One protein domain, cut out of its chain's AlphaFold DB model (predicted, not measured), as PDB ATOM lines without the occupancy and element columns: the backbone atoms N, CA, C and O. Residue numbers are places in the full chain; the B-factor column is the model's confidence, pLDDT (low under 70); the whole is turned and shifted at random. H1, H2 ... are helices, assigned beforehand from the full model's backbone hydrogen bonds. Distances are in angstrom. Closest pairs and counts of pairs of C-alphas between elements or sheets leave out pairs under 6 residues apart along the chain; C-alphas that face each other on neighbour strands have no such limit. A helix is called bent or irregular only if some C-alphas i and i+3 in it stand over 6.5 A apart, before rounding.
ATOM      1  N   THR A 230      16.728   2.255   6.856       77.25
ATOM      2  CA  THR A 230      15.596   1.415   6.445       77.25
ATOM      3  C   THR A 230      16.039  -0.032   6.287       77.25
ATOM      4  O   THR A 230      15.396  -0.916   6.834       77.25
ATOM      5  N   ASP A 231      17.194  -0.278   5.678       77.50
ATOM      6  CA  ASP A 231      17.795  -1.609   5.567       77.50
ATOM      7  C   ASP A 231      18.179  -2.200   6.944       77.50
ATOM      8  O   ASP A 231      17.917  -3.367   7.238       77.50
ATOM      9  N   ALA A 232      18.711  -1.390   7.869       76.75
ATOM     10  CA  ALA A 232      18.938  -1.819   9.253       76.75
ATOM     11  C   ALA A 232      17.638  -2.139  10.009       76.75
ATOM     12  O   ALA A 232      17.602  -3.095  10.789       76.75
ATOM     13  N   LEU A 233      16.573  -1.370   9.772       80.94
ATOM     14  CA  LEU A 233      15.258  -1.621  10.351       80.94
ATOM     15  C   LEU A 233      14.651  -2.912   9.792       80.94
ATOM     16  O   LEU A 233      14.193  -3.735  10.579       80.94
ATOM     17  N   VAL A 234      14.719  -3.126   8.474       85.69
ATOM     18  CA  VAL A 234      14.253  -4.352   7.803       85.69
ATOM     19  C   VAL A 234      14.966  -5.575   8.375       85.69
ATOM     20  O   VAL A 234      14.306  -6.482   8.872       85.69
ATOM     21  N   ARG A 235      16.304  -5.549   8.464       83.31
ATOM     22  CA  ARG A 235      17.075  -6.635   9.098       83.31
ATOM     23  C   ARG A 235      16.665  -6.896  10.544       83.31
ATOM     24  O   ARG A 235      16.657  -8.041  10.989       83.31
ATOM     25  N   THR A 236      16.351  -5.841  11.293       85.44
ATOM     26  CA  THR A 236      15.905  -5.977  12.684       85.44
ATOM     27  C   THR A 236      14.537  -6.654  12.738       85.44
ATOM     28  O   THR A 236      14.370  -7.604  13.495       85.44
ATOM     29  N   VAL A 237      13.579  -6.231  11.907       86.50
ATOM     30  CA  VAL A 237      12.245  -6.846  11.813       86.50
ATOM     31  C   VAL A 237      12.339  -8.319  11.399       86.50
ATOM     32  O   VAL A 237      11.708  -9.162  12.039       86.50
ATOM     33  N   ASP A 238      13.189  -8.655  10.428       81.31
ATOM     34  CA  ASP A 238      13.420 -10.041   9.999       81.31
ATOM     35  C   ASP A 238      14.004 -10.909  11.122       81.31
ATOM     36  O   ASP A 238      13.565 -12.042  11.333       81.31
ATOM     37  N   LEU A 239      14.945 -10.370  11.907       77.56
ATOM     38  CA  LEU A 239      15.493 -11.038  13.093       77.56
ATOM     39  C   LEU A 239      14.420 -11.289  14.161       77.56
ATOM     40  O   LEU A 239      14.416 -12.354  14.780       77.56
ATOM     41  N   PHE A 240      13.500 -10.344  14.381       73.81
ATOM     42  CA  PHE A 240      12.378 -10.538  15.304       73.81
ATOM     43  C   PHE A 240      11.406 -11.610  14.794       73.81
ATOM     44  O   PHE A 240      11.064 -12.515  15.557       73.81
ATOM     45  N   GLY A 241      11.050 -11.582  13.506       72.00
ATOM     46  CA  GLY A 241      10.194 -12.598  12.887       72.00
ATOM     47  C   GLY A 241      10.823 -13.997  12.877       72.00
ATOM     48  O   GLY A 241      10.132 -14.992  13.085       72.00
ATOM     49  N   ALA A 242      12.142 -14.106  12.703       67.12
ATOM     50  CA  ALA A 242      12.861 -15.378  12.805       67.12
ATOM     51  C   ALA A 242      12.902 -15.912  14.247       67.12
ATOM     52  O   ALA A 242      12.769 -17.112  14.482       67.12
ATOM     53  N   ARG A 243      13.052 -15.021  15.233       58.44
ATOM     54  CA  ARG A 243      13.119 -15.378  16.656       58.44
ATOM     55  C   ARG A 243      11.768 -15.813  17.223       58.44
ATOM     56  O   ARG A 243      11.732 -16.627  18.145       58.44
ATOM     57  N   GLU A 244      10.674 -15.307  16.665       58.22
ATOM     58  CA  GLU A 244       9.310 -15.715  17.008       58.22
ATOM     59  C   GLU A 244       9.019 -17.154  16.550       58.22
ATOM     60  O   GLU A 244       8.516 -17.957  17.337       58.22
ATOM     61  N   LYS A 245       9.496 -17.537  15.356       57.59
ATOM     62  CA  LYS A 245       9.403 -18.913  14.825       57.59
ATOM     63  C   LYS A 245      10.151 -19.950  15.672       57.59
ATOM     64  O   LYS A 245       9.750 -21.105  15.734       57.59
ATOM     65  N   ILE A 246      11.232 -19.548  16.343       57.78
ATOM     66  CA  ILE A 246      12.045 -20.450  17.179       57.78
ATOM     67  C   ILE A 246      11.438 -20.616  18.584       57.78
ATOM     68  O   ILE A 246      11.643 -21.638  19.238       57.78
ATOM     69  N   LYS A 247      10.678 -19.626  19.069       48.91
ATOM     70  CA  LYS A 247      10.184 -19.607  20.451       48.91
ATOM     71  C   LYS A 247       8.807 -20.260  20.630       48.91
ATOM     72  O   LYS A 247       8.554 -20.756  21.723       48.91
ATOM     73  N   GLY A 248       7.967 -20.290  19.593       52.59
ATOM     74  CA  GLY A 248       6.606 -20.851  19.651       52.59
ATOM     75  C   GLY A 248       6.472 -22.338  19.296       52.59
ATOM     76  O   GLY A 248       5.449 -22.935  19.595       52.59
ATOM     77  N   ASN A 249       7.490 -22.957  18.687       55.03
ATOM     78  CA  ASN A 249       7.338 -24.282  18.057       55.03
ATOM     79  C   ASN A 249       8.260 -25.369  18.618       55.03
ATOM     80  O   ASN A 249       8.205 -26.511  18.201       55.03
ATOM     81  N   SER A 250       9.180 -25.043  19.525       54.47
ATOM     82  CA  SER A 250      10.111 -26.060  20.035       54.47
ATOM     83  C   SER A 250       9.636 -26.627  21.363       54.47
ATOM     84  O   SER A 250       9.487 -27.835  21.503       54.47
ATOM     85  N   ARG A 251       9.380 -25.771  22.358       56.78
ATOM     86  CA  ARG A 251       9.163 -26.249  23.729       56.78
ATOM     87  C   ARG A 251       7.752 -26.777  23.965       56.78
ATOM     88  O   ARG A 251       7.595 -27.797  24.617       56.78
ATOM     89  N   GLU A 252       6.749 -26.083  23.442       64.69
ATOM     90  CA  GLU A 252       5.339 -26.484  23.551       64.69
ATOM     91  C   GLU A 252       5.033 -27.708  22.684       64.69
ATOM     92  O   GLU A 252       4.235 -28.548  23.088       64.69
ATOM     93  N   ASP A 253       5.713 -27.850  21.546       69.88
ATOM     94  CA  ASP A 253       5.582 -29.028  20.681       69.88
ATOM     95  C   ASP A 253       6.325 -30.236  21.270       69.88
ATOM     96  O   ASP A 253       5.844 -31.356  21.154       69.88
ATOM     97  N   THR A 254       7.439 -30.022  21.985       81.12
ATOM     98  CA  THR A 254       8.127 -31.104  22.718       81.12
ATOM     99  C   THR A 254       7.271 -31.636  23.866       81.12
ATOM    100  O   THR A 254       7.140 -32.842  24.005       81.12
ATOM    101  N   ILE A 255       6.656 -30.751  24.662       82.31
ATOM    102  CA  ILE A 255       5.799 -31.165  25.786       82.31
ATOM    103  C   ILE A 255       4.529 -31.857  25.276       82.31
ATOM    104  O   ILE A 255       4.128 -32.871  25.830       82.31
ATOM    105  N   ARG A 256       3.904 -31.345  24.206       82.31
ATOM    106  CA  ARG A 256       2.743 -32.010  23.591       82.31
ATOM    107  C   ARG A 256       3.092 -33.400  23.074       82.31
ATOM    108  O   ARG A 256       2.354 -34.334  23.349       82.31
ATOM    109  N   LYS A 257       4.244 -33.536  22.416       85.31
ATOM    110  CA  LYS A 257       4.742 -34.826  21.949       85.31
ATOM    111  C   LYS A 257       5.036 -35.797  23.098       85.31
ATOM    112  O   LYS A 257       4.698 -36.963  23.002       85.31
ATOM    113  N   GLU A 258       5.623 -35.321  24.192       85.75
ATOM    114  CA  GLU A 258       5.884 -36.142  25.385       85.75
ATOM    115  C   GLU A 258       4.582 -36.653  26.026       85.75
ATOM    116  O   GLU A 258       4.505 -37.810  26.431       85.75
ATOM    117  N   ILE A 259       3.539 -35.815  26.071       85.31
ATOM    118  CA  ILE A 259       2.206 -36.213  26.545       85.31
ATOM    119  C   ILE A 259       1.581 -37.250  25.599       85.31
ATOM    120  O   ILE A 259       1.013 -38.226  26.075       85.31
ATOM    121  N   GLU A 260       1.698 -37.067  24.280       84.44
ATOM    122  CA  GLU A 260       1.227 -38.038  23.280       84.44
ATOM    123  C   GLU A 260       1.929 -39.397  23.440       84.44
ATOM    124  O   GLU A 260       1.251 -40.409  23.599       84.44
ATOM    125  N   ASP A 261       3.264 -39.408  23.531       86.00
ATOM    126  CA  ASP A 261       4.062 -40.628  23.722       86.00
ATOM    127  C   ASP A 261       3.676 -41.359  25.030       86.00
ATOM    128  O   ASP A 261       3.612 -42.589  25.085       86.00
ATOM    129  N   MET A 262       3.378 -40.617  26.105       83.38
ATOM    130  CA  MET A 262       2.917 -41.198  27.371       83.38
ATOM    131  C   MET A 262       1.499 -41.772  27.297       83.38
ATOM    132  O   MET A 262       1.217 -42.783  27.943       83.38
ATOM    133  N   MET A 263       0.615 -41.162  26.511       79.88
ATOM    134  CA  MET A 263      -0.737 -41.673  26.292       79.88
ATOM    135  C   MET A 263      -0.729 -42.922  25.408       79.88
ATOM    136  O   MET A 263      -1.492 -43.849  25.675       79.88
ATOM    137  N   ASP A 264       0.181 -43.007  24.437       84.12
ATOM    138  CA  ASP A 264       0.377 -44.209  23.625       84.12
ATOM    139  C   ASP A 264       0.840 -45.398  24.482       84.12
ATOM    140  O   ASP A 264       0.275 -46.485  24.367       84.12
ATOM    141  N   MET A 265       1.754 -45.187  25.439       81.31
ATOM    142  CA  MET A 265       2.145 -46.234  26.400       81.31
ATOM    143  C   MET A 265       0.961 -46.734  27.249       81.31
ATOM    144  O   MET A 265       0.829 -47.929  27.496       81.31
ATOM    145  N   VAL A 266       0.054 -45.842  27.664       81.38
ATOM    146  CA  VAL A 266      -1.160 -46.223  28.413       81.38
ATOM    147  C   VAL A 266      -2.094 -47.093  27.559       81.38
ATOM    148  O   VAL A 266      -2.724 -48.023  28.069       81.38
ATOM    149  N   ILE A 267      -2.171 -46.820  26.255       78.81
ATOM    150  CA  ILE A 267      -2.954 -47.614  25.301       78.81
ATOM    151  C   ILE A 267      -2.289 -48.981  25.057       78.81
ATOM    152  O   ILE A 267      -2.996 -49.994  25.010       78.81
ATOM    153  N   GLU A 268      -0.955 -49.030  24.952       77.12
ATOM    154  CA  GLU A 268      -0.166 -50.269  24.832       77.12
ATOM    155  C   GLU A 268      -0.327 -51.185  26.056       77.12
ATOM    156  O   GLU A 268      -0.509 -52.396  25.899       77.12
ATOM    157  N   ASP A 269      -0.419 -50.612  27.260       75.81
ATOM    158  CA  ASP A 269      -0.706 -51.311  28.525       75.81
ATOM    159  C   ASP A 269      -2.177 -51.777  28.660       75.81
ATOM    160  O   ASP A 269      -2.669 -52.105  29.744       75.81
ATOM    161  N   CYS A 270      -2.893 -51.869  27.535       64.12
ATOM    162  CA  CYS A 270      -4.268 -52.350  27.402       64.12
ATOM    163  C   CYS A 270      -5.344 -51.467  28.060       64.12
ATOM    164  O   CYS A 270      -6.493 -51.916  28.204       64.12
ATOM    165  N   ALA A 271      -5.049 -50.209  28.407       69.06
ATOM    166  CA  ALA A 271      -6.097 -49.272  28.793       69.06
ATOM    167  C   ALA A 271      -6.896 -48.875  27.543       69.06
ATOM    168  O   ALA A 271      -6.534 -47.982  26.780       69.06
ATOM    169  N   LYS A 272      -8.019 -49.566  27.313       76.44
ATOM    170  CA  LYS A 272      -8.920 -49.251  26.196       76.44
ATOM    171  C   LYS A 272      -9.361 -47.782  26.282       76.44
ATOM    172  O   LYS A 272      -9.704 -47.339  27.387       76.44
ATOM    173  N   PRO A 273      -9.430 -47.050  25.155       70.75
ATOM    174  CA  PRO A 273     -10.002 -45.709  25.125       70.75
ATOM    175  C   PRO A 273     -11.406 -45.712  25.743       70.75
ATOM    176  O   PRO A 273     -12.278 -46.465  25.310       70.75
ATOM    177  N   GLY A 274     -11.602 -44.919  26.798       65.75
ATOM    178  CA  GLY A 274     -12.853 -44.876  27.568       65.75
ATOM    179  C   GLY A 274     -12.934 -45.821  28.776       65.75
ATOM    180  O   GLY A 274     -13.974 -45.871  29.424       65.75
ATOM    181  N   SER A 275     -11.867 -46.553  29.103       77.19
ATOM    182  CA  SER A 275     -11.736 -47.231  30.400       77.19
ATOM    183  C   SER A 275     -11.438 -46.232  31.522       77.19
ATOM    184  O   SER A 275     -10.841 -45.182  31.279       77.19
ATOM    185  N   ASP A 276     -11.792 -46.577  32.763       75.19
ATOM    186  CA  ASP A 276     -11.515 -45.729  33.930       75.19
ATOM    187  C   ASP A 276     -10.016 -45.413  34.057       75.19
ATOM    188  O   ASP A 276      -9.638 -44.285  34.353       75.19
ATOM    189  N   VAL A 277      -9.145 -46.376  33.734       76.31
ATOM    190  CA  VAL A 277      -7.681 -46.200  33.736       76.31
ATOM    191  C   VAL A 277      -7.242 -45.165  32.697       76.31
ATOM    192  O   VAL A 277      -6.465 -44.268  33.018       76.31
ATOM    193  N   HIS A 278      -7.788 -45.226  31.480       77.00
ATOM    194  CA  HIS A 278      -7.533 -44.226  30.443       77.00
ATOM    195  C   HIS A 278      -8.061 -42.843  30.858       77.00
ATOM    196  O   HIS A 278      -7.420 -41.828  30.593       77.00
ATOM    197  N   PHE A 279      -9.216 -42.782  31.530       78.50
ATOM    198  CA  PHE A 279      -9.791 -41.535  32.036       78.50
ATOM    199  C   PHE A 279      -8.915 -40.893  33.122       78.50
ATOM    200  O   PHE A 279      -8.621 -39.700  33.040       78.50
ATOM    201  N   TYR A 280      -8.429 -41.676  34.091       78.00
ATOM    202  CA  TYR A 280      -7.512 -41.182  35.122       78.00
ATOM    203  C   TYR A 280      -6.160 -40.755  34.544       78.00
ATOM    204  O   TYR A 280      -5.661 -39.696  34.914       78.00
ATOM    205  N   ALA A 281      -5.594 -41.519  33.606       78.62
ATOM    206  CA  ALA A 281      -4.353 -41.144  32.929       78.62
ATOM    207  C   ALA A 281      -4.509 -39.830  32.146       78.62
ATOM    208  O   ALA A 281      -3.708 -38.913  32.319       78.62
ATOM    209  N   SER A 282      -5.605 -39.689  31.389       78.75
ATOM    210  CA  SER A 282      -5.924 -38.456  30.653       78.75
ATOM    211  C   SER A 282      -6.027 -37.247  31.582       78.75
ATOM    212  O   SER A 282      -5.579 -36.166  31.230       78.75
ATOM    213  N   HIS A 283      -6.614 -37.421  32.769       79.56
ATOM    214  CA  HIS A 283      -6.826 -36.329  33.717       79.56
ATOM    215  C   HIS A 283      -5.560 -35.904  34.473       79.56
ATOM    216  O   HIS A 283      -5.489 -34.787  34.972       79.56
ATOM    217  N   ILE A 284      -4.575 -36.795  34.600       80.06
ATOM    218  CA  ILE A 284      -3.297 -36.490  35.257       80.06
ATOM    219  C   ILE A 284      -2.318 -35.832  34.271       80.06
ATOM    220  O   ILE A 284      -1.467 -35.050  34.693       80.06
ATOM    221  N   MET A 285      -2.424 -36.150  32.978       74.06
ATOM    222  CA  MET A 285      -1.480 -35.703  31.948       74.06
ATOM    223  C   MET A 285      -1.920 -34.465  31.143       74.06
ATOM    224  O   MET A 285      -1.079 -33.883  30.459       74.06
ATOM    225  N   LEU A 286      -3.194 -34.053  31.222       69.25
ATOM    226  CA  LEU A 286      -3.768 -32.869  30.550       69.25
ATOM    227  C   LEU A 286      -4.244 -31.818  31.559       69.25
ATOM    228  O   LEU A 286      -3.981 -30.618  31.310       69.25
TER     229      LEU A 286
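Overview. This is residues 230 to 286 of the 286 residues of the protein "Predicted protein" of Hordeum vulgare subsp. vulgare (UniProt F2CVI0). Two long helices, H1 and H2, follow each other nearly end to end in one line, and a shorter third helix, H3, folds back beside the far part of H2, making a helical hairpin at one end of a long arm. The arm is residues 230 to 255, the whole of H1 with the link after it and residues 251 to 255 of H2; it sticks out from the small body formed by the rest, and it makes most of the length. The printed part has 57 residues with three named helices in the order H1, H2, H3 and no named strand, and its class is all helix. The whole is extended, with a radius of gyration of the C-alphas of 19.7 A, and the C-alphas span 61 by 17 by 12 A along their three main axes.

Along the chain. The printed part begins with H1, residues 230 to 247, 18 residues long. Its first C-alpha, that of Thr 230, is at (15.596, 1.415, 6.445), and its last, that of Lys 247, is at (10.184, -19.607, 20.451), 25.8 A from the first. Residues 248 to 250 form the link to the next helix. H2 is residues 251 to 268, also 18 residues and also 25.8 A from first to last C-alpha; it ends at Glu 268, with its C-alpha at (-0.166, -50.269, 24.832). Residues 269 to 275 follow as the link to the last helix. H3 is residues 276 to 285, 10 residues, 14.3 A from first to last C-alpha, and its last C-alpha, that of Met 285, is at (-1.480, -35.703, 31.948). Leu 286 follows it and is the chain's last residue. None of the three helices is bent or irregular.

Arrangement. H1 touches no helix. H1 and H2 meet only through their link, which is tight, with 3 residues between the two helices. H1 and H3 are apart. H2 and H3 form a helical hairpin across a short link of 7 residues. They touch, with 6 pairs of C-alphas within 8 A, and their closest C-alphas, those of Ile 259 and Met 285, are 6.6 A apart. H2 touches H3 with residues 259 to 267 alone. The lines of H2 and H3 stand at a shallow tilt of 16 degrees, and the two run opposite ways. Their centres are 13.1 A apart. In the backbones of H1, H2 and H3, every O i to N i+4 pair inside the helix is within hydrogen-bond range.

Size, cuts and confidence. The outline is a rod. The two C-alphas farthest apart in the domain, those of Thr 230 and Cys 270, are 61.0 A apart, while the first and last printed C-alphas, those of Thr 230 and Leu 286, are 46.2 A apart. Residues 230 to 255 stand free, of which 230 to 247 belong to H1 and 251 to 255 belong to H2. Without them the body has 31 residues, spans 22 by 18 by 9 A and has a radius of gyration of 8.5 A, 1.05 times that of a compact globule of as many residues. The printed part has no cut, and neither of its links is long. The mean pLDDT of the printed part is 74.4, and the model's confidence is low, under 70, at residues 242 to 253, 270 to 271, 274 and 286. The longest of these stretches, residues 242 to 253, covers residues 242 to 247 of H1, the tight link after it, and residues 251 to 253 of H2.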